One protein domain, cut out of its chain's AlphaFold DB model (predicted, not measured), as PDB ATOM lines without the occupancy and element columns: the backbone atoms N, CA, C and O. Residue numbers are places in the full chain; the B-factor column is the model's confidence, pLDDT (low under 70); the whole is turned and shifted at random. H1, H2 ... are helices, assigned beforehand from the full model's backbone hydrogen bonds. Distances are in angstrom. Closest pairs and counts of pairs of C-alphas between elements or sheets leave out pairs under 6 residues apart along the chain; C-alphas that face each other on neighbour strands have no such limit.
ATOM      1  N   LEU A 232     102.279 129.802  70.413       85.50
ATOM      2  CA  LEU A 232     102.805 130.650  71.490       85.50
ATOM      3  C   LEU A 232     101.727 131.555  72.108       85.50
ATOM      4  O   LEU A 232     101.756 131.786  73.314       85.50
ATOM      5  N   CYS A 233     100.758 132.034  71.321       83.06
ATOM      6  CA  CYS A 233      99.637 132.831  71.836       83.06
ATOM      7  C   CYS A 233      98.628 132.000  72.646       83.06
ATOM      8  O   CYS A 233      97.940 132.541  73.514       83.06
ATOM      9  N   SER A 234      98.520 130.701  72.352       78.50
ATOM     10  CA  SER A 234      97.599 129.776  73.025       78.50
ATOM     11  C   SER A 234      98.157 129.181  74.325       78.50
ATOM     12  O   SER A 234      97.384 128.773  75.194       78.50
ATOM     13  N   GLN A 235      99.485 129.127  74.475       71.12
ATOM     14  CA  GLN A 235     100.143 128.490  75.615       71.12
ATOM     15  C   GLN A 235     100.327 129.433  76.809       71.12
ATOM     16  O   GLN A 235     100.685 130.603  76.677       71.12
ATOM     17  N   GLN A 236     100.179 128.889  78.020       65.25
ATOM     18  CA  GLN A 236     100.710 129.535  79.221       65.25
ATOM     19  C   GLN A 236     102.204 129.235  79.332       65.25
ATOM     20  O   GLN A 236     102.601 128.202  79.860       65.25
ATOM     21  N   ILE A 237     103.030 130.151  78.841       65.62
ATOM     22  CA  ILE A 237     104.482 130.057  79.009       65.62
ATOM     23  C   ILE A 237     104.867 130.495  80.427       65.62
ATOM     24  O   ILE A 237     104.790 131.686  80.746       65.62
ATOM     25  N   SER A 238     105.307 129.545  81.258       65.81
ATOM     26  CA  SER A 238     105.746 129.781  82.644       65.81
ATOM     27  C   SER A 238     106.988 130.670  82.717       65.81
ATOM     28  O   SER A 238     107.020 131.601  83.517       65.81
ATOM     29  N   VAL A 239     107.970 130.450  81.838       71.44
ATOM     30  CA  VAL A 239     109.270 131.141  81.874       71.44
ATOM     31  C   VAL A 239     109.139 132.652  81.696       71.44
ATOM     32  O   VAL A 239     109.730 133.419  82.452       71.44
ATOM     33  N   PHE A 240     108.336 133.107  80.730       75.31
ATOM     34  CA  PHE A 240     108.116 134.542  80.530       75.31
ATOM     35  C   PHE A 240     107.418 135.175  81.743       75.31
ATOM     36  O   PHE A 240     107.789 136.262  82.191       75.31
ATOM     37  N   ASP A 241     106.436 134.473  82.314       76.88
ATOM     38  CA  ASP A 241     105.722 134.934  83.504       76.88
ATOM     39  C   ASP A 241     106.649 134.987  84.733       76.88
ATOM     40  O   ASP A 241     106.523 135.895  85.555       76.88
ATOM     41  N   GLU A 242     107.594 134.054  84.860       76.56
ATOM     42  CA  GLU A 242     108.626 134.035  85.903       76.56
ATOM     43  C   GLU A 242     109.644 135.168  85.734       76.56
ATOM     44  O   GLU A 242     109.903 135.881  86.703       76.56
ATOM     45  N   MET A 243     110.147 135.407  84.516       77.38
ATOM     46  CA  MET A 243     111.066 136.515  84.214       77.38
ATOM     47  C   MET A 243     110.451 137.872  84.572       77.38
ATOM     48  O   MET A 243     111.076 138.694  85.245       77.38
ATOM     49  N   ILE A 244     109.195 138.100  84.177       80.00
ATOM     50  CA  ILE A 244     108.491 139.350  84.482       80.00
ATOM     51  C   ILE A 244     108.207 139.485  85.980       80.00
ATOM     52  O   ILE A 244     108.339 140.582  86.529       80.00
ATOM     53  N   LYS A 245     107.831 138.398  86.665       79.38
ATOM     54  CA  LYS A 245     107.637 138.422  88.123       79.38
ATOM     55  C   LYS A 245     108.937 138.722  88.860       79.38
ATOM     56  O   LYS A 245     108.910 139.542  89.770       79.38
ATOM     57  N   LEU A 246     110.043 138.099  88.456       77.12
ATOM     58  CA  LEU A 246     111.364 138.332  89.038       77.12
ATOM     59  C   LEU A 246     111.772 139.802  88.910       77.12
ATOM     60  O   LEU A 246     112.286 140.372  89.867       77.12
ATOM     61  N   TYR A 247     111.495 140.421  87.758       78.69
ATOM     62  CA  TYR A 247     111.795 141.831  87.530       78.69
ATOM     63  C   TYR A 247     110.930 142.781  88.374       78.69
ATOM     64  O   TYR A 247     111.461 143.647  89.063       78.69
ATOM     65  N   PHE A 248     109.601 142.630  88.350       77.75
ATOM     66  CA  PHE A 248     108.697 143.569  89.033       77.75
ATOM     67  C   PHE A 248     108.552 143.333  90.541       77.75
ATOM     68  O   PHE A 248     108.154 144.251  91.263       77.75
ATOM     69  N   PHE A 249     108.828 142.114  91.009       79.25
ATOM     70  CA  PHE A 249     108.661 141.692  92.400       79.25
ATOM     71  C   PHE A 249     109.848 140.822  92.860       79.25
ATOM     72  O   PHE A 249     109.651 139.656  93.222       79.25
ATOM     73  N   PRO A 250     111.088 141.353  92.851       69.75
ATOM     74  CA  PRO A 250     112.260 140.597  93.277       69.75
ATOM     75  C   PRO A 250     112.166 140.247  94.768       69.75
ATOM     76  O   PRO A 250     111.757 141.075  95.591       69.75
ATOM     77  N   SER A 251     112.575 139.029  95.136       65.56
ATOM     78  CA  SER A 251     112.721 138.651  96.547       65.56
ATOM     79  C   SER A 251     113.828 139.477  97.222       65.56
ATOM     80  O   SER A 251     114.679 140.066  96.551       65.56
ATOM     81  N   GLN A 252     113.843 139.518  98.560       59.19
ATOM     82  CA  GLN A 252     114.832 140.288  99.335       59.19
ATOM     83  C   GLN A 252     116.292 139.920  99.002       59.19
ATOM     84  O   GLN A 252     117.165 140.780  99.060       59.19
ATOM     85  N   GLU A 253     116.558 138.676  98.593       52.03
ATOM     86  CA  GLU A 253     117.889 138.219  98.166       52.03
ATOM     87  C   GLU A 253     118.344 138.874  96.849       52.03
ATOM     88  O   GLU A 253     119.507 139.256  96.714       52.03
ATOM     89  N   TYR A 254     117.430 139.082  95.895       53.25
ATOM     90  CA  TYR A 254     117.735 139.695  94.594       53.25
ATOM     91  C   TYR A 254     117.782 141.225  94.634       53.25
ATOM     92  O   TYR A 254     118.425 141.842  93.784       53.25
ATOM     93  N   GLN A 255     117.166 141.851  95.641       54.19
ATOM     94  CA  GLN A 255     117.233 143.303  95.847       54.19
ATOM     95  C   GLN A 255     118.669 143.799  96.109       54.19
ATOM     96  O   GLN A 255     118.989 144.934  95.774       54.19
ATOM     97  N   LEU A 256     119.556 142.952  96.649       47.31
ATOM     98  CA  LEU A 256     120.971 143.279  96.883       47.31
ATOM     99  C   LEU A 256     121.848 143.156  95.620       47.31
ATOM    100  O   LEU A 256     122.929 143.736  95.563       47.31
ATOM    101  N   LEU A 257     121.376 142.439  94.593       49.56
ATOM    102  CA  LEU A 257     122.069 142.180  93.317       49.56
ATOM    103  C   LEU A 257     121.508 143.039  92.158       49.56
ATOM    104  O   LEU A 257     121.783 142.777  90.986       49.56
ATOM    105  N   HIS A 258     120.711 144.060  92.496       55.12
ATOM    106  CA  HIS A 258     119.651 144.673  91.682       55.12
ATOM    107  C   HIS A 258     119.999 144.997  90.218       55.12
ATOM    108  O   HIS A 258     119.167 144.789  89.347       55.12
ATOM    109  N   ILE A 259     121.194 145.497  89.897       58.22
ATOM    110  CA  ILE A 259     121.489 145.955  88.523       58.22
ATOM    111  C   ILE A 259     122.023 144.817  87.645       58.22
ATOM    112  O   ILE A 259     121.529 144.621  86.537       58.22
ATOM    113  N   SER A 260     122.978 144.022  88.134       58.97
ATOM    114  CA  SER A 260     123.636 142.984  87.323       58.97
ATOM    115  C   SER A 260     122.723 141.809  86.968       58.97
ATOM    116  O   SER A 260     122.987 141.110  85.992       58.97
ATOM    117  N   VAL A 261     121.658 141.594  87.746       63.25
ATOM    118  CA  VAL A 261     120.704 140.493  87.548       63.25
ATOM    119  C   VAL A 261     119.429 140.937  86.831       63.25
ATOM    120  O   VAL A 261     118.909 140.187  86.009       63.25
ATOM    121  N   LEU A 262     118.916 142.142  87.101       70.06
ATOM    122  CA  LEU A 262     117.638 142.587  86.533       70.06
ATOM    123  C   LEU A 262     117.782 143.189  85.128       70.06
ATOM    124  O   LEU A 262     116.845 143.070  84.337       70.06
ATOM    125  N   GLU A 263     118.935 143.782  84.784       72.31
ATOM    126  CA  GLU A 263     119.195 144.318  83.432       72.31
ATOM    127  C   GLU A 263     119.064 143.249  82.341       72.31
ATOM    128  O   GLU A 263     118.294 143.458  81.399       72.31
ATOM    129  N   PRO A 264     119.728 142.081  82.456       74.62
ATOM    130  CA  PRO A 264     119.649 141.056  81.419       74.62
ATOM    131  C   PRO A 264     118.245 140.454  81.300       74.62
ATOM    132  O   PRO A 264     117.791 140.169  80.194       74.62
ATOM    133  N   VAL A 265     117.530 140.306  82.422       76.38
ATOM    134  CA  VAL A 265     116.157 139.773  82.446       76.38
ATOM    135  C   VAL A 265     115.200 140.718  81.722       76.38
ATOM    136  O   VAL A 265     114.458 140.292  80.838       76.38
ATOM    137  N   LEU A 266     115.244 142.010  82.051       80.69
ATOM    138  CA  LEU A 266     114.428 143.016  81.381       80.69
ATOM    139  C   LEU A 266     114.795 143.136  79.895       80.69
ATOM    140  O   LEU A 266     113.905 143.235  79.050       80.69
ATOM    141  N   SER A 267     116.090 143.090  79.574       82.88
ATOM    142  CA  SER A 267     116.574 143.124  78.196       82.88
ATOM    143  C   SER A 267     116.001 141.973  77.369       82.88
ATOM    144  O   SER A 267     115.515 142.195  76.259       82.88
ATOM    145  N   ALA A 268     115.996 140.757  77.915       79.94
ATOM    146  CA  ALA A 268     115.417 139.590  77.259       79.94
ATOM    147  C   ALA A 268     113.904 139.740  77.050       79.94
ATOM    148  O   ALA A 268     113.405 139.525  75.947       79.94
ATOM    149  N   VAL A 269     113.170 140.185  78.077       84.81
ATOM    150  CA  VAL A 269     111.716 140.418  78.001       84.81
ATOM    151  C   VAL A 269     111.368 141.429  76.904       84.81
ATOM    152  O   VAL A 269     110.459 141.186  76.108       84.81
ATOM    153  N   ILE A 270     112.104 142.541  76.823       87.25
ATOM    154  CA  ILE A 270     111.922 143.554  75.774       87.25
ATOM    155  C   ILE A 270     112.245 142.973  74.396       87.25
ATOM    156  O   ILE A 270     111.462 143.139  73.466       87.25
ATOM    157  N   THR A 271     113.361 142.255  74.272       86.25
ATOM    158  CA  THR A 271     113.791 141.640  73.008       86.25
ATOM    159  C   THR A 271     112.746 140.654  72.483       86.25
ATOM    160  O   THR A 271     112.455 140.648  71.291       86.25
ATOM    161  N   ILE A 272     112.115 139.879  73.369       85.38
ATOM    162  CA  ILE A 272     111.012 138.965  73.036       85.38
ATOM    163  C   ILE A 272     109.796 139.721  72.486       85.38
ATOM    164  O   ILE A 272     109.208 139.302  71.488       85.38
ATOM    165  N   MET A 273     109.400 140.829  73.119       89.19
ATOM    166  CA  MET A 273     108.255 141.630  72.667       89.19
ATOM    167  C   MET A 273     108.529 142.352  71.341       89.19
ATOM    168  O   MET A 273     107.605 142.499  70.545       89.19
ATOM    169  N   GLU A 274     109.774 142.772  71.105       86.00
ATOM    170  CA  GLU A 274     110.179 143.519  69.908       86.00
ATOM    171  C   GLU A 274     110.419 142.606  68.695       86.00
ATOM    172  O   GLU A 274     109.988 142.919  67.589       86.00
ATOM    173  N   ASN A 275     111.079 141.461  68.897       87.00
ATOM    174  CA  ASN A 275     111.560 140.591  67.816       87.00
ATOM    175  C   ASN A 275     110.664 139.369  67.555       87.00
ATOM    176  O   ASN A 275     111.097 138.412  66.918       87.00
ATOM    177  N   SER A 276     109.427 139.368  68.046       88.75
ATOM    178  CA  SER A 276     108.438 138.317  67.766       88.75
ATOM    179  C   SER A 276     107.483 138.716  66.637       88.75
ATOM    180  O   SER A 276     107.546 139.830  66.112       88.75
ATOM    181  N   SER A 277     106.600 137.802  66.224       90.12
ATOM    182  CA  SER A 277     105.466 138.155  65.366       90.12
ATOM    183  C   SER A 277     104.555 139.173  66.062       90.12
ATOM    184  O   SER A 277     104.454 139.206  67.290       90.12
ATOM    185  N   THR A 278     103.832 139.995  65.295       88.44
ATOM    186  CA  THR A 278     102.926 141.007  65.867       88.44
ATOM    187  C   THR A 278     101.894 140.426  66.849       88.44
ATOM    188  O   THR A 278     101.698 141.041  67.904       88.44
ATOM    189  N   PRO A 279     101.251 139.264  66.587       89.00
ATOM    190  CA  PRO A 279     100.350 138.633  67.553       89.00
ATOM    191  C   PRO A 279     101.055 138.231  68.854       89.00
ATOM    192  O   PRO A 279     100.570 138.556  69.939       89.00
ATOM    193  N   VAL A 280     102.227 137.599  68.755       88.06
ATOM    194  CA  VAL A 280     102.995 137.103  69.908       88.06
ATOM    195  C   VAL A 280     103.540 138.259  70.745       88.06
ATOM    196  O   VAL A 280     103.327 138.307  71.959       88.06
ATOM    197  N   GLY A 281     104.155 139.253  70.105       87.94
ATOM    198  CA  GLY A 281     104.609 140.473  70.770       87.94
ATOM    199  C   GLY A 281     103.447 141.233  71.404       87.94
ATOM    200  O   GLY A 281     103.587 141.843  72.467       87.94
ATOM    201  N   SER A 282     102.250 141.159  70.813       89.06
ATOM    202  CA  SER A 282     101.046 141.742  71.404       89.06
ATOM    203  C   SER A 282     100.567 141.013  72.647       89.06
ATOM    204  O   SER A 282     100.280 141.669  73.653       89.06
ATOM    205  N   HIS A 283     100.552 139.684  72.593       89.44
ATOM    206  CA  HIS A 283     100.214 138.813  73.708       89.44
ATOM    207  C   HIS A 283     101.141 139.050  74.913       89.44
ATOM    208  O   HIS A 283     100.672 139.332  76.020       89.44
ATOM    209  N   TYR A 284     102.459 139.025  74.695       88.75
ATOM    210  CA  TYR A 284     103.448 139.216  75.759       88.75
ATOM    211  C   TYR A 284     103.471 140.633  76.323       88.75
ATOM    212  O   TYR A 284     103.566 140.806  77.541       88.75
ATOM    213  N   PHE A 285     103.284 141.649  75.482       89.75
ATOM    214  CA  PHE A 285     103.139 143.021  75.957       89.75
ATOM    215  C   PHE A 285     101.912 143.196  76.860       89.75
ATOM    216  O   PHE A 285     101.992 143.873  77.880       89.75
ATOM    217  N   GLY A 286     100.789 142.533  76.556       88.56
ATOM    218  CA  GLY A 286      99.614 142.540  77.434       88.56
ATOM    219  C   GLY A 286      99.918 141.989  78.834       88.56
ATOM    220  O   GLY A 286      99.494 142.562  79.846       88.56
ATOM    221  N   LYS A 287     100.717 140.917  78.915       88.44
ATOM    222  CA  LYS A 287     101.197 140.356  80.190       88.44
ATOM    223  C   LYS A 287     102.139 141.318  80.920       88.44
ATOM    224  O   LYS A 287     101.960 141.545  82.120       88.44
ATOM    225  N   PHE A 288     103.086 141.918  80.198       89.81
ATOM    226  CA  PHE A 288     103.999 142.933  80.724       89.81
ATOM    227  C   PHE A 288     103.243 144.116  81.327       89.81
ATOM    228  O   PHE A 288     103.430 144.420  82.502       89.81
ATOM    229  N   VAL A 289     102.312 144.712  80.580       88.44
ATOM    230  CA  VAL A 289     101.486 145.835  81.043       88.44
ATOM    231  C   VAL A 289     100.670 145.455  82.277       88.44
ATOM    232  O   VAL A 289     100.551 146.245  83.210       88.44
ATOM    233  N   THR A 290     100.139 144.234  82.340       89.06
ATOM    234  CA  THR A 290      99.394 143.768  83.518       89.06
ATOM    235  C   THR A 290     100.264 143.759  84.780       89.06
ATOM    236  O   THR A 290      99.802 144.172  85.846       89.06
ATOM    237  N   MET A 291     101.519 143.312  84.683       87.19
ATOM    238  CA  MET A 291     102.450 143.314  85.818       87.19
ATOM    239  C   MET A 291     102.974 144.716  86.129       87.19
ATOM    240  O   MET A 291     103.008 145.103  87.296       87.19
ATOM    241  N   PHE A 292     103.263 145.508  85.098       86.81
ATOM    242  CA  PHE A 292     103.640 146.911  85.218       86.81
ATOM    243  C   PHE A 292     102.585 147.717  85.986       86.81
ATOM    244  O   PHE A 292     102.905 148.387  86.962       86.81
ATOM    245  N   ARG A 293     101.298 147.565  85.645       85.94
ATOM    246  CA  ARG A 293     100.178 148.205  86.360       85.94
ATOM    247  C   ARG A 293     100.129 147.827  87.839       85.94
ATOM    248  O   ARG A 293      99.917 148.688  88.688       85.94
ATOM    249  N   LYS A 294     100.335 146.545  88.166       85.88
ATOM    250  CA  LYS A 294     100.407 146.095  89.566       85.88
ATOM    251  C   LYS A 294     101.571 146.756  90.300       85.88
ATOM    252  O   LYS A 294     101.391 147.168  91.440       85.88
ATOM    253  N   HIS A 295     102.723 146.871  89.646       82.94
ATOM    254  CA  HIS A 295     103.913 147.506  90.202       82.94
ATOM    255  C   HIS A 295     103.706 149.013  90.445       82.94
ATOM    256  O   HIS A 295     104.011 149.497  91.533       82.94
ATOM    257  N   LEU A 296     103.091 149.735  89.500       79.31
ATOM    258  CA  LEU A 296     102.749 151.158  89.657       79.31
ATOM    259  C   LEU A 296     101.826 151.424  90.859       79.31
ATOM    260  O   LEU A 296     101.976 152.423  91.561       79.31
ATOM    261  N   ASN A 297     100.895 150.508  91.139       79.19
ATOM    262  CA  ASN A 297      99.946 150.646  92.247       79.19
ATOM    263  C   ASN A 297     100.579 150.484  93.643       79.19
ATOM    264  O   ASN A 297      99.924 150.811  94.632       79.19
ATOM    265  N   LEU A 298     101.827 150.009  93.751       73.38
ATOM    266  CA  LEU A 298     102.496 149.781  95.039       73.38
ATOM    267  C   LEU A 298     103.089 151.046  95.695       73.38
ATOM    268  O   LEU A 298     103.575 150.938  96.814       73.38
ATOM    269  N   ARG A 299     103.015 152.221  95.041       58.59
ATOM    270  CA  ARG A 299     103.440 153.559  95.530       58.59
ATOM    271  C   ARG A 299     104.692 153.544  96.442       58.59
ATOM    272  O   ARG A 299     104.570 153.592  97.663       58.59
ATOM    273  N   GLY A 300     105.894 153.575  95.852       59.69
ATOM    274  CA  GLY A 300     107.169 153.779  96.565       59.69
ATOM    275  C   GLY A 300     108.280 154.353  95.668       59.69
ATOM    276  O   GLY A 300     108.128 154.392  94.452       59.69
ATOM    277  N   SER A 301     109.413 154.784  96.242       55.44
ATOM    278  CA  SER A 301     110.563 155.327  95.481       55.44
ATOM    279  C   SER A 301     111.168 154.312  94.500       55.44
ATOM    280  O   SER A 301     111.564 154.670  93.397       55.44
ATOM    281  N   HIS A 302     111.147 153.025  94.855       62.38
ATOM    282  CA  HIS A 302     111.592 151.924  93.991       62.38
ATOM    283  C   HIS A 302     110.766 151.773  92.703       62.38
ATOM    284  O   HIS A 302     111.244 151.195  91.726       62.38
ATOM    285  N   THR A 303     109.533 152.291  92.688       67.94
ATOM    286  CA  THR A 303     108.657 152.269  91.514       67.94
ATOM    287  C   THR A 303     109.175 153.213  90.428       67.94
ATOM    288  O   THR A 303     109.174 152.854  89.252       67.94
ATOM    289  N   ASP A 304     109.686 154.384  90.815       67.50
ATOM    290  CA  ASP A 304     110.202 155.385  89.876       67.50
ATOM    291  C   ASP A 304     111.528 154.939  89.249       67.50
ATOM    292  O   ASP A 304     111.685 154.993  88.027       67.50
ATOM    293  N   ASP A 305     112.444 154.401  90.060       67.62
ATOM    294  CA  ASP A 305     113.717 153.846  89.584       67.62
ATOM    295  C   ASP A 305     113.497 152.700  88.581       67.62
ATOM    296  O   ASP A 305     114.172 152.622  87.552       67.62
ATOM    297  N   SER A 306     112.508 151.839  88.840       71.81
ATOM    298  CA  SER A 306     112.148 150.729  87.948       71.81
ATOM    299  C   SER A 306     111.594 151.230  86.611       71.81
ATOM    300  O   SER A 306     111.997 150.747  85.555       71.81
ATOM    301  N   VAL A 307     110.720 152.243  86.622       74.31
ATOM    302  CA  VAL A 307     110.184 152.853  85.391       74.31
ATOM    303  C   VAL A 307     111.296 153.510  84.570       74.31
ATOM    304  O   VAL A 307     111.375 153.302  83.356       74.31
ATOM    305  N   VAL A 308     112.191 154.260  85.218       70.06
ATOM    306  CA  VAL A 308     113.358 154.868  84.559       70.06
ATOM    307  C   VAL A 308     114.249 153.795  83.936       70.06
ATOM    308  O   VAL A 308     114.708 153.954  82.803       70.06
ATOM    309  N   PHE A 309     114.454 152.681  84.633       72.88
ATOM    310  CA  PHE A 309     115.248 151.564  84.140       72.88
ATOM    311  C   PHE A 309     114.608 150.857  82.934       72.88
ATOM    312  O   PHE A 309     115.313 150.542  81.972       72.88
ATOM    313  N   ILE A 310     113.280 150.683  82.924       80.56
ATOM    314  CA  ILE A 310     112.521 150.190  81.759       80.56
ATOM    315  C   ILE A 310     112.760 151.086  80.548       80.56
ATOM    316  O   ILE A 310     113.162 150.602  79.488       80.56
ATOM    317  N   LEU A 311     112.567 152.396  80.712       73.31
ATOM    318  CA  LEU A 311     112.757 153.365  79.636       73.31
ATOM    319  C   LEU A 311     114.206 153.366  79.142       73.31
ATOM    320  O   LEU A 311     114.441 153.306  77.940       73.31
ATOM    321  N   HIS A 312     115.185 153.356  80.046       68.81
ATOM    322  CA  HIS A 312     116.598 153.301  79.678       68.81
ATOM    323  C   HIS A 312     116.953 152.027  78.895       68.81
ATOM    324  O   HIS A 312     117.695 152.089  77.913       68.81
ATOM    325  N   THR A 313     116.391 150.880  79.281       76.31
ATOM    326  CA  THR A 313     116.643 149.597  78.611       76.31
ATOM    327  C   THR A 313     115.998 149.549  77.226       76.31
ATOM    328  O   THR A 313     116.675 149.197  76.260       76.31
ATOM    329  N   LEU A 314     114.743 150.001  77.090       74.00
ATOM    330  CA  LEU A 314     114.063 150.146  75.791       74.00
ATOM    331  C   LEU A 314     114.905 150.980  74.809       74.00
ATOM    332  O   LEU A 314     115.024 150.640  73.632       74.00
ATOM    333  N   LEU A 315     115.554 152.036  75.305       66.94
ATOM    334  CA  LEU A 315     116.413 152.912  74.503       66.94
ATOM    335  C   LEU A 315     117.776 152.339  74.168       66.94
ATOM    336  O   LEU A 315     118.353 152.681  73.135       66.94
ATOM    337  N   ASN A 316     118.352 151.547  75.064       69.50
ATOM    338  CA  ASN A 316     119.621 150.886  74.792       69.50
ATOM    339  C   ASN A 316     119.459 149.803  73.732       69.50
ATOM    340  O   ASN A 316     120.345 149.659  72.894       69.50
ATOM    341  N   LEU A 317     118.319 149.113  73.733       72.19
ATOM    342  CA  LEU A 317     117.991 148.082  72.753       72.19
ATOM    343  C   LEU A 317     117.436 148.632  71.435       72.19
ATOM    344  O   LEU A 317     117.399 147.906  70.449       72.19
ATOM    345  N   GLY A 318     116.998 149.895  71.398       71.62
ATOM    346  CA  GLY A 318     116.330 150.457  70.221       71.62
ATOM    347  C   GLY A 318     114.939 149.858  69.975       71.62
ATOM    348  O   GLY A 318     114.495 149.801  68.831       71.62
ATOM    349  N   ALA A 319     114.247 149.418  71.031       78.25
ATOM    350  CA  ALA A 319     112.948 148.743  70.970       78.25
ATOM    351  C   ALA A 319     111.787 149.734  70.748       78.25
ATOM    352  O   ALA A 319     110.981 150.011  71.643       78.25
ATOM    353  N   THR A 320     111.750 150.339  69.559       74.56
ATOM    354  CA  THR A 320     110.811 151.420  69.212       74.56
ATOM    355  C   THR A 320     109.348 150.980  69.214       74.56
ATOM    356  O   THR A 320     108.485 151.754  69.627       74.56
ATOM    357  N   THR A 321     109.058 149.739  68.822       74.25
ATOM    358  CA  THR A 321     107.687 149.215  68.759       74.25
ATOM    359  C   THR A 321     107.119 149.078  70.162       74.25
ATOM    360  O   THR A 321     106.032 149.573  70.461       74.25
ATOM    361  N   THR A 322     107.888 148.459  71.053       80.94
ATOM    362  CA  THR A 322     107.521 148.267  72.455       80.94
ATOM    363  C   THR A 322     107.414 149.606  73.185       80.94
ATOM    364  O   THR A 322     106.474 149.809  73.955       80.94
ATOM    365  N   LEU A 323     108.326 150.547  72.911       77.62
ATOM    366  CA  LEU A 323     108.291 151.889  73.494       77.62
ATOM    367  C   LEU A 323     107.025 152.654  73.090       77.62
ATOM    368  O   LEU A 323     106.355 153.194  73.965       77.62
ATOM    369  N   ASN A 324     106.662 152.663  71.803       69.56
ATOM    370  CA  ASN A 324     105.448 153.338  71.335       69.56
ATOM    371  C   ASN A 324     104.200 152.762  72.013       69.56
ATOM    372  O   ASN A 324     103.382 153.502  72.548       69.56
ATOM    373  N   ARG A 325     104.109 151.429  72.098       78.19
ATOM    374  CA  ARG A 325     102.994 150.753  72.776       78.19
ATOM    375  C   ARG A 325     102.921 151.078  74.270       78.19
ATOM    376  O   ARG A 325     101.824 151.129  74.815       78.19
ATOM    377  N   LEU A 326     104.064 151.274  74.934       79.00
ATOM    378  CA  LEU A 326     104.120 151.697  76.336       79.00
ATOM    379  C   LEU A 326     103.680 153.154  76.501       79.00
ATOM    380  O   LEU A 326     102.903 153.444  77.402       79.00
ATOM    381  N   VAL A 327     104.135 154.051  75.622       72.38
ATOM    382  CA  VAL A 327     103.727 155.469  75.602       72.38
ATOM    383  C   VAL A 327     102.224 155.615  75.345       72.38
ATOM    384  O   VAL A 327     101.591 156.489  75.934       72.38
ATOM    385  N   ASP A 328     101.641 154.733  74.535       70.62
ATOM    386  CA  ASP A 328     100.201 154.680  74.267       70.62
ATOM    387  C   ASP A 328      99.387 154.012  75.397       70.62
ATOM    388  O   ASP A 328      98.154 154.080  75.393       70.62
ATOM    389  N   ASP A 329     100.026 153.370  76.387       80.69
ATOM    390  CA  ASP A 329      99.305 152.745  77.500       80.69
ATOM    391  C   ASP A 329      98.741 153.798  78.463       80.69
ATOM    392  O   ASP A 329      99.453 154.615  79.046       80.69
ATOM    393  N   PHE A 330      97.434 153.708  78.706       78.56
ATOM    394  CA  PHE A 330      96.697 154.629  79.567       78.56
ATOM    395  C   PHE A 330      97.271 154.748  80.990       78.56
ATOM    396  O   PHE A 330      97.298 155.841  81.550       78.56
ATOM    397  N   HIS A 331      97.733 153.648  81.598       78.75
ATOM    398  CA  HIS A 331      98.226 153.687  82.979       78.75
ATOM    399  C   HIS A 331      99.622 154.292  83.046       78.75
ATOM    400  O   HIS A 331      99.933 155.005  83.998       78.75
ATOM    401  N   PHE A 332     100.443 154.046  82.023       76.81
ATOM    402  CA  PHE A 332     101.711 154.739  81.877       76.81
ATOM    403  C   PHE A 332     101.495 156.244  81.683       76.81
ATOM    404  O   PHE A 332     102.090 157.028  82.412       76.81
ATOM    405  N   GLN A 333     100.576 156.665  80.807       69.31
ATOM    406  CA  GLN A 333     100.235 158.083  80.623       69.31
ATOM    407  C   GLN A 333      99.716 158.752  81.904       69.31
ATOM    408  O   GLN A 333     100.093 159.884  82.197       69.31
ATOM    409  N   LEU A 334      98.882 158.062  82.691       73.31
ATOM    410  CA  LEU A 334      98.447 158.557  84.001       73.31
ATOM    411  C   LEU A 334      99.626 158.734  84.960       73.31
ATOM    412  O   LEU A 334      99.763 159.796  85.561       73.31
ATOM    413  N   TYR A 335     100.509 157.736  85.051       76.75
ATOM    414  CA  TYR A 335     101.725 157.823  85.858       76.75
ATOM    415  C   TYR A 335     102.623 158.996  85.423       76.75
ATOM    416  O   TYR A 335     103.113 159.743  86.270       76.75
ATOM    417  N   LEU A 336     102.794 159.200  84.112       67.31
ATOM    418  CA  LEU A 336     103.531 160.340  83.567       67.31
ATOM    419  C   LEU A 336     102.899 161.669  83.973       67.31
ATOM    420  O   LEU A 336     103.607 162.557  84.436       67.31
ATOM    421  N   ASN A 337     101.582 161.809  83.822       66.12
ATOM    422  CA  ASN A 337     100.867 163.034  84.171       66.12
ATOM    423  C   ASN A 337     100.966 163.355  85.668       66.12
ATOM    424  O   ASN A 337     101.190 164.512  86.018       66.12
ATOM    425  N   ASP A 338     100.875 162.343  86.532       69.31
ATOM    426  CA  ASP A 338     101.051 162.497  87.979       69.31
ATOM    427  C   ASP A 338     102.479 162.968  88.321       69.31
ATOM    428  O   ASP A 338     102.662 163.862  89.146       69.31
ATOM    429  N   LYS A 339     103.506 162.422  87.654       64.62
ATOM    430  CA  LYS A 339     104.914 162.809  87.866       64.62
ATOM    431  C   LYS A 339     105.282 164.149  87.238       64.62
ATOM    432  O   LYS A 339     106.119 164.859  87.786       64.62
ATOM    433  N   LEU A 340     104.635 164.538  86.138       56.53
ATOM    434  CA  LEU A 340     104.786 165.864  85.534       56.53
ATOM    435  C   LEU A 340     104.295 166.989  86.464       56.53
ATOM    436  O   LEU A 340     104.727 168.134  86.338       56.53
ATOM    437  N   GLN A 341     103.419 166.665  87.417       53.38
ATOM    438  CA  GLN A 341     102.943 167.593  88.443       53.38
ATOM    439  C   GLN A 341     103.854 167.643  89.688       53.38
ATOM    440  O   GLN A 341     103.686 168.529  90.524       53.38
ATOM    441  N   ASP A 342     104.852 166.756  89.794       56.88
ATOM    442  CA  ASP A 342     105.779 166.635  90.925       56.88
ATOM    443  C   ASP A 342     107.178 167.193  90.573       56.88
ATOM    444  O   ASP A 342     107.957 166.594  89.828       56.88
ATOM    445  N   HIS A 343     107.513 168.382  91.093       46.84
ATOM    446  CA  HIS A 343     108.691 169.160  90.676       46.84
ATOM    447  C   HIS A 343     110.055 168.511  90.986       46.84
ATOM    448  O   HIS A 343     111.041 168.889  90.360       46.84
ATOM    449  N   GLN A 344     110.140 167.538  91.902       45.94
ATOM    450  CA  GLN A 344     111.411 166.866  92.232       45.94
ATOM    451  C   GLN A 344     111.750 165.691  91.298       45.94
ATOM    452  O   GLN A 344     112.924 165.370  91.122       45.94
ATOM    453  N   SER A 345     110.746 165.078  90.663       45.12
ATOM    454  CA  SER A 345     110.904 163.913  89.770       45.12
ATOM    455  C   SER A 345     111.058 164.313  88.294       45.12
ATOM    456  O   SER A 345     111.574 163.553  87.472       45.12
ATOM    457  N   LEU A 346     110.605 165.527  87.965       42.53
ATOM    458  CA  LEU A 346     110.509 166.081  86.617       42.53
ATOM    459  C   LEU A 346     111.866 166.194  85.909       42.53
ATOM    460  O   LEU A 346     111.961 165.935  84.716       42.53
ATOM    461  N   GLU A 347     112.923 166.556  86.637       40.88
ATOM    462  CA  GLU A 347     114.249 166.833  86.071       40.88
ATOM    463  C   GLU A 347     114.942 165.550  85.581       40.88
ATOM    464  O   GLU A 347     115.437 165.501  84.456       40.88
ATOM    465  N   THR A 348     114.888 164.469  86.367       46.66
ATOM    466  CA  THR A 348     115.402 163.140  85.988       46.66
ATOM    467  C   THR A 348     114.587 162.541  84.842       46.66
ATOM    468  O   THR A 348     115.144 161.952  83.915       46.66
ATOM    469  N   PHE A 349     113.268 162.740  84.864       46.12
ATOM    470  CA  PHE A 349     112.362 162.239  83.837       46.12
ATOM    471  C   PHE A 349     112.546 162.969  82.493       46.12
ATOM    472  O   PHE A 349     112.679 162.330  81.448       46.12
ATOM    473  N   LEU A 350     112.663 164.303  82.519       42.19
ATOM    474  CA  LEU A 350     113.010 165.141  81.365       42.19
ATOM    475  C   LEU A 350     114.457 164.922  80.900       42.19
ATOM    476  O   LEU A 350     114.727 165.036  79.708       42.19
ATOM    477  N   TYR A 351     115.392 164.562  81.783       43.69
ATOM    478  CA  TYR A 351     116.753 164.164  81.404       43.69
ATOM    479  C   TYR A 351     116.766 162.838  80.629       43.69
ATOM    480  O   TYR A 351     117.452 162.712  79.615       43.69
ATOM    481  N   VAL A 352     115.972 161.853  81.060       44.94
ATOM    482  CA  VAL A 352     115.830 160.580  80.343       44.94
ATOM    483  C   VAL A 352     115.110 160.805  79.011       44.94
ATOM    484  O   VAL A 352     115.654 160.412  77.988       44.94
ATOM    485  N   LEU A 353     113.984 161.531  78.978       44.03
ATOM    486  CA  LEU A 353     113.271 161.912  77.743       44.03
ATOM    487  C   LEU A 353     114.107 162.772  76.786       44.03
ATOM    488  O   LEU A 353     114.079 162.563  75.576       44.03
ATOM    489  N   SER A 354     114.898 163.712  77.300       40.31
ATOM    490  CA  SER A 354     115.826 164.479  76.466       40.31
ATOM    491  C   SER A 354     116.945 163.590  75.937       40.31
ATOM    492  O   SER A 354     117.284 163.734  74.774       40.31
ATOM    493  N   LYS A 355     117.443 162.596  76.690       43.53
ATOM    494  CA  LYS A 355     118.335 161.550  76.155       43.53
ATOM    495  C   LYS A 355     117.664 160.650  75.110       43.53
ATOM    496  O   LYS A 355     118.360 160.246  74.183       43.53
ATOM    497  N   ILE A 356     116.362 160.357  75.231       42.56
ATOM    498  CA  ILE A 356     115.559 159.627  74.223       42.56
ATOM    499  C   ILE A 356     115.578 160.385  72.895       42.56
ATOM    500  O   ILE A 356     115.917 159.816  71.859       42.56
ATOM    501  N   LEU A 357     115.281 161.684  72.953       38.66
ATOM    502  CA  LEU A 357     115.257 162.581  71.797       38.66
ATOM    503  C   LEU A 357     116.671 162.862  71.256       38.66
ATOM    504  O   LEU A 357     116.874 162.911  70.050       38.66
ATOM    505  N   TYR A 358     117.674 162.962  72.132       35.38
ATOM    506  CA  TYR A 358     119.073 163.209  71.769       35.38
ATOM    507  C   TYR A 358     119.731 161.976  71.122       35.38
ATOM    508  O   TYR A 358     120.539 162.128  70.211       35.38
ATOM    509  N   LYS A 359     119.366 160.744  71.519       42.59
ATOM    510  CA  LYS A 359     119.864 159.502  70.891       42.59
ATOM    511  C   LYS A 359     119.366 159.299  69.455       42.59
ATOM    512  O   LYS A 359     120.070 158.641  68.692       42.59
ATOM    513  N   GLN A 360     118.221 159.871  69.071       42.62
ATOM    514  CA  GLN A 360     117.763 159.859  67.673       42.62
ATOM    515  C   GLN A 360     118.625 160.746  66.748       42.62
ATOM    516  O   GLN A 360     118.608 160.525  65.542       42.62
TER     517      GLN A 360
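Overview. This is residues 232 to 360 of the 557 residues of an uncharacterized protein of Candida parapsilosis (strain CDC 317 / ATCC MYA-4646) (UniProt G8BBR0). This is a compact pile of mostly crossed helices in which H1, H4, H5 and H6 each pack on part of H3, the helix with the most contacts, while H5, nearest to the mean of the C-alphas, has H8 running alongside it. H7 spans from near H4 to near H8, and short H2 lies at the rim near H3. Look for 129 printed residues with eight named helices, H1 to H8 in order, and no named strand: all helix. The radius of gyration of the C-alphas is 14.6 A; the spans are 44 by 35 by 25 A.

Arrangement. Start at H1, residues 238 to 248, which touches residues 262 to 269 of the hub H3, residues 258 to 274, at a steep tilt of 50 degrees; closest C-alphas Tyr 247 and Leu 262, 6.0 A. H2, residues 252 to 255, is close to H3 but not clearly touching: Tyr 254 to Val 261, closest C-alphas, 7.7 A. H4, residues 278 to 296, forms a helical hairpin with H3; closest C-alphas Met 273 and Gly 281, 4.3 A. H5, residues 301 to 317, touches H3 with residues 310 to 317 alone; closest C-alphas Ser 267 and Thr 313, 6.5 A. H6, residues 320 to 327, forms a helical hairpin with H5; closest C-alphas Leu 314 and Leu 323, 6.5 A. H7, residues 330 to 340, touches no helix. H8, residues 346 to 359, touches residues 308 to 315 of H5 at a shallow tilt of 5 degrees; closest C-alphas Leu 315 and Ile 356, 6.8 A. Every O i to N i+4 pair is within hydrogen-bond range in H1 and H4 to H8, 11 of 13 in H3; H2 is too short for one.

Along the chain. Find C-alpha 238 at (105.746, 129.781, 82.644), where H1 begins. H3 measures 23.8 A, H4 25.9 A and H5 25.0 A; H8 ends at C-alpha 359, (119.864, 159.502, 70.891).

Size, cuts and confidence. The C-alphas farthest apart, Ser 234 and His 343, are 44.6 A apart. The printed part has no cut, and its links between helices are tight. Confidence is under 70 in 52 residues, among them 336 to 360.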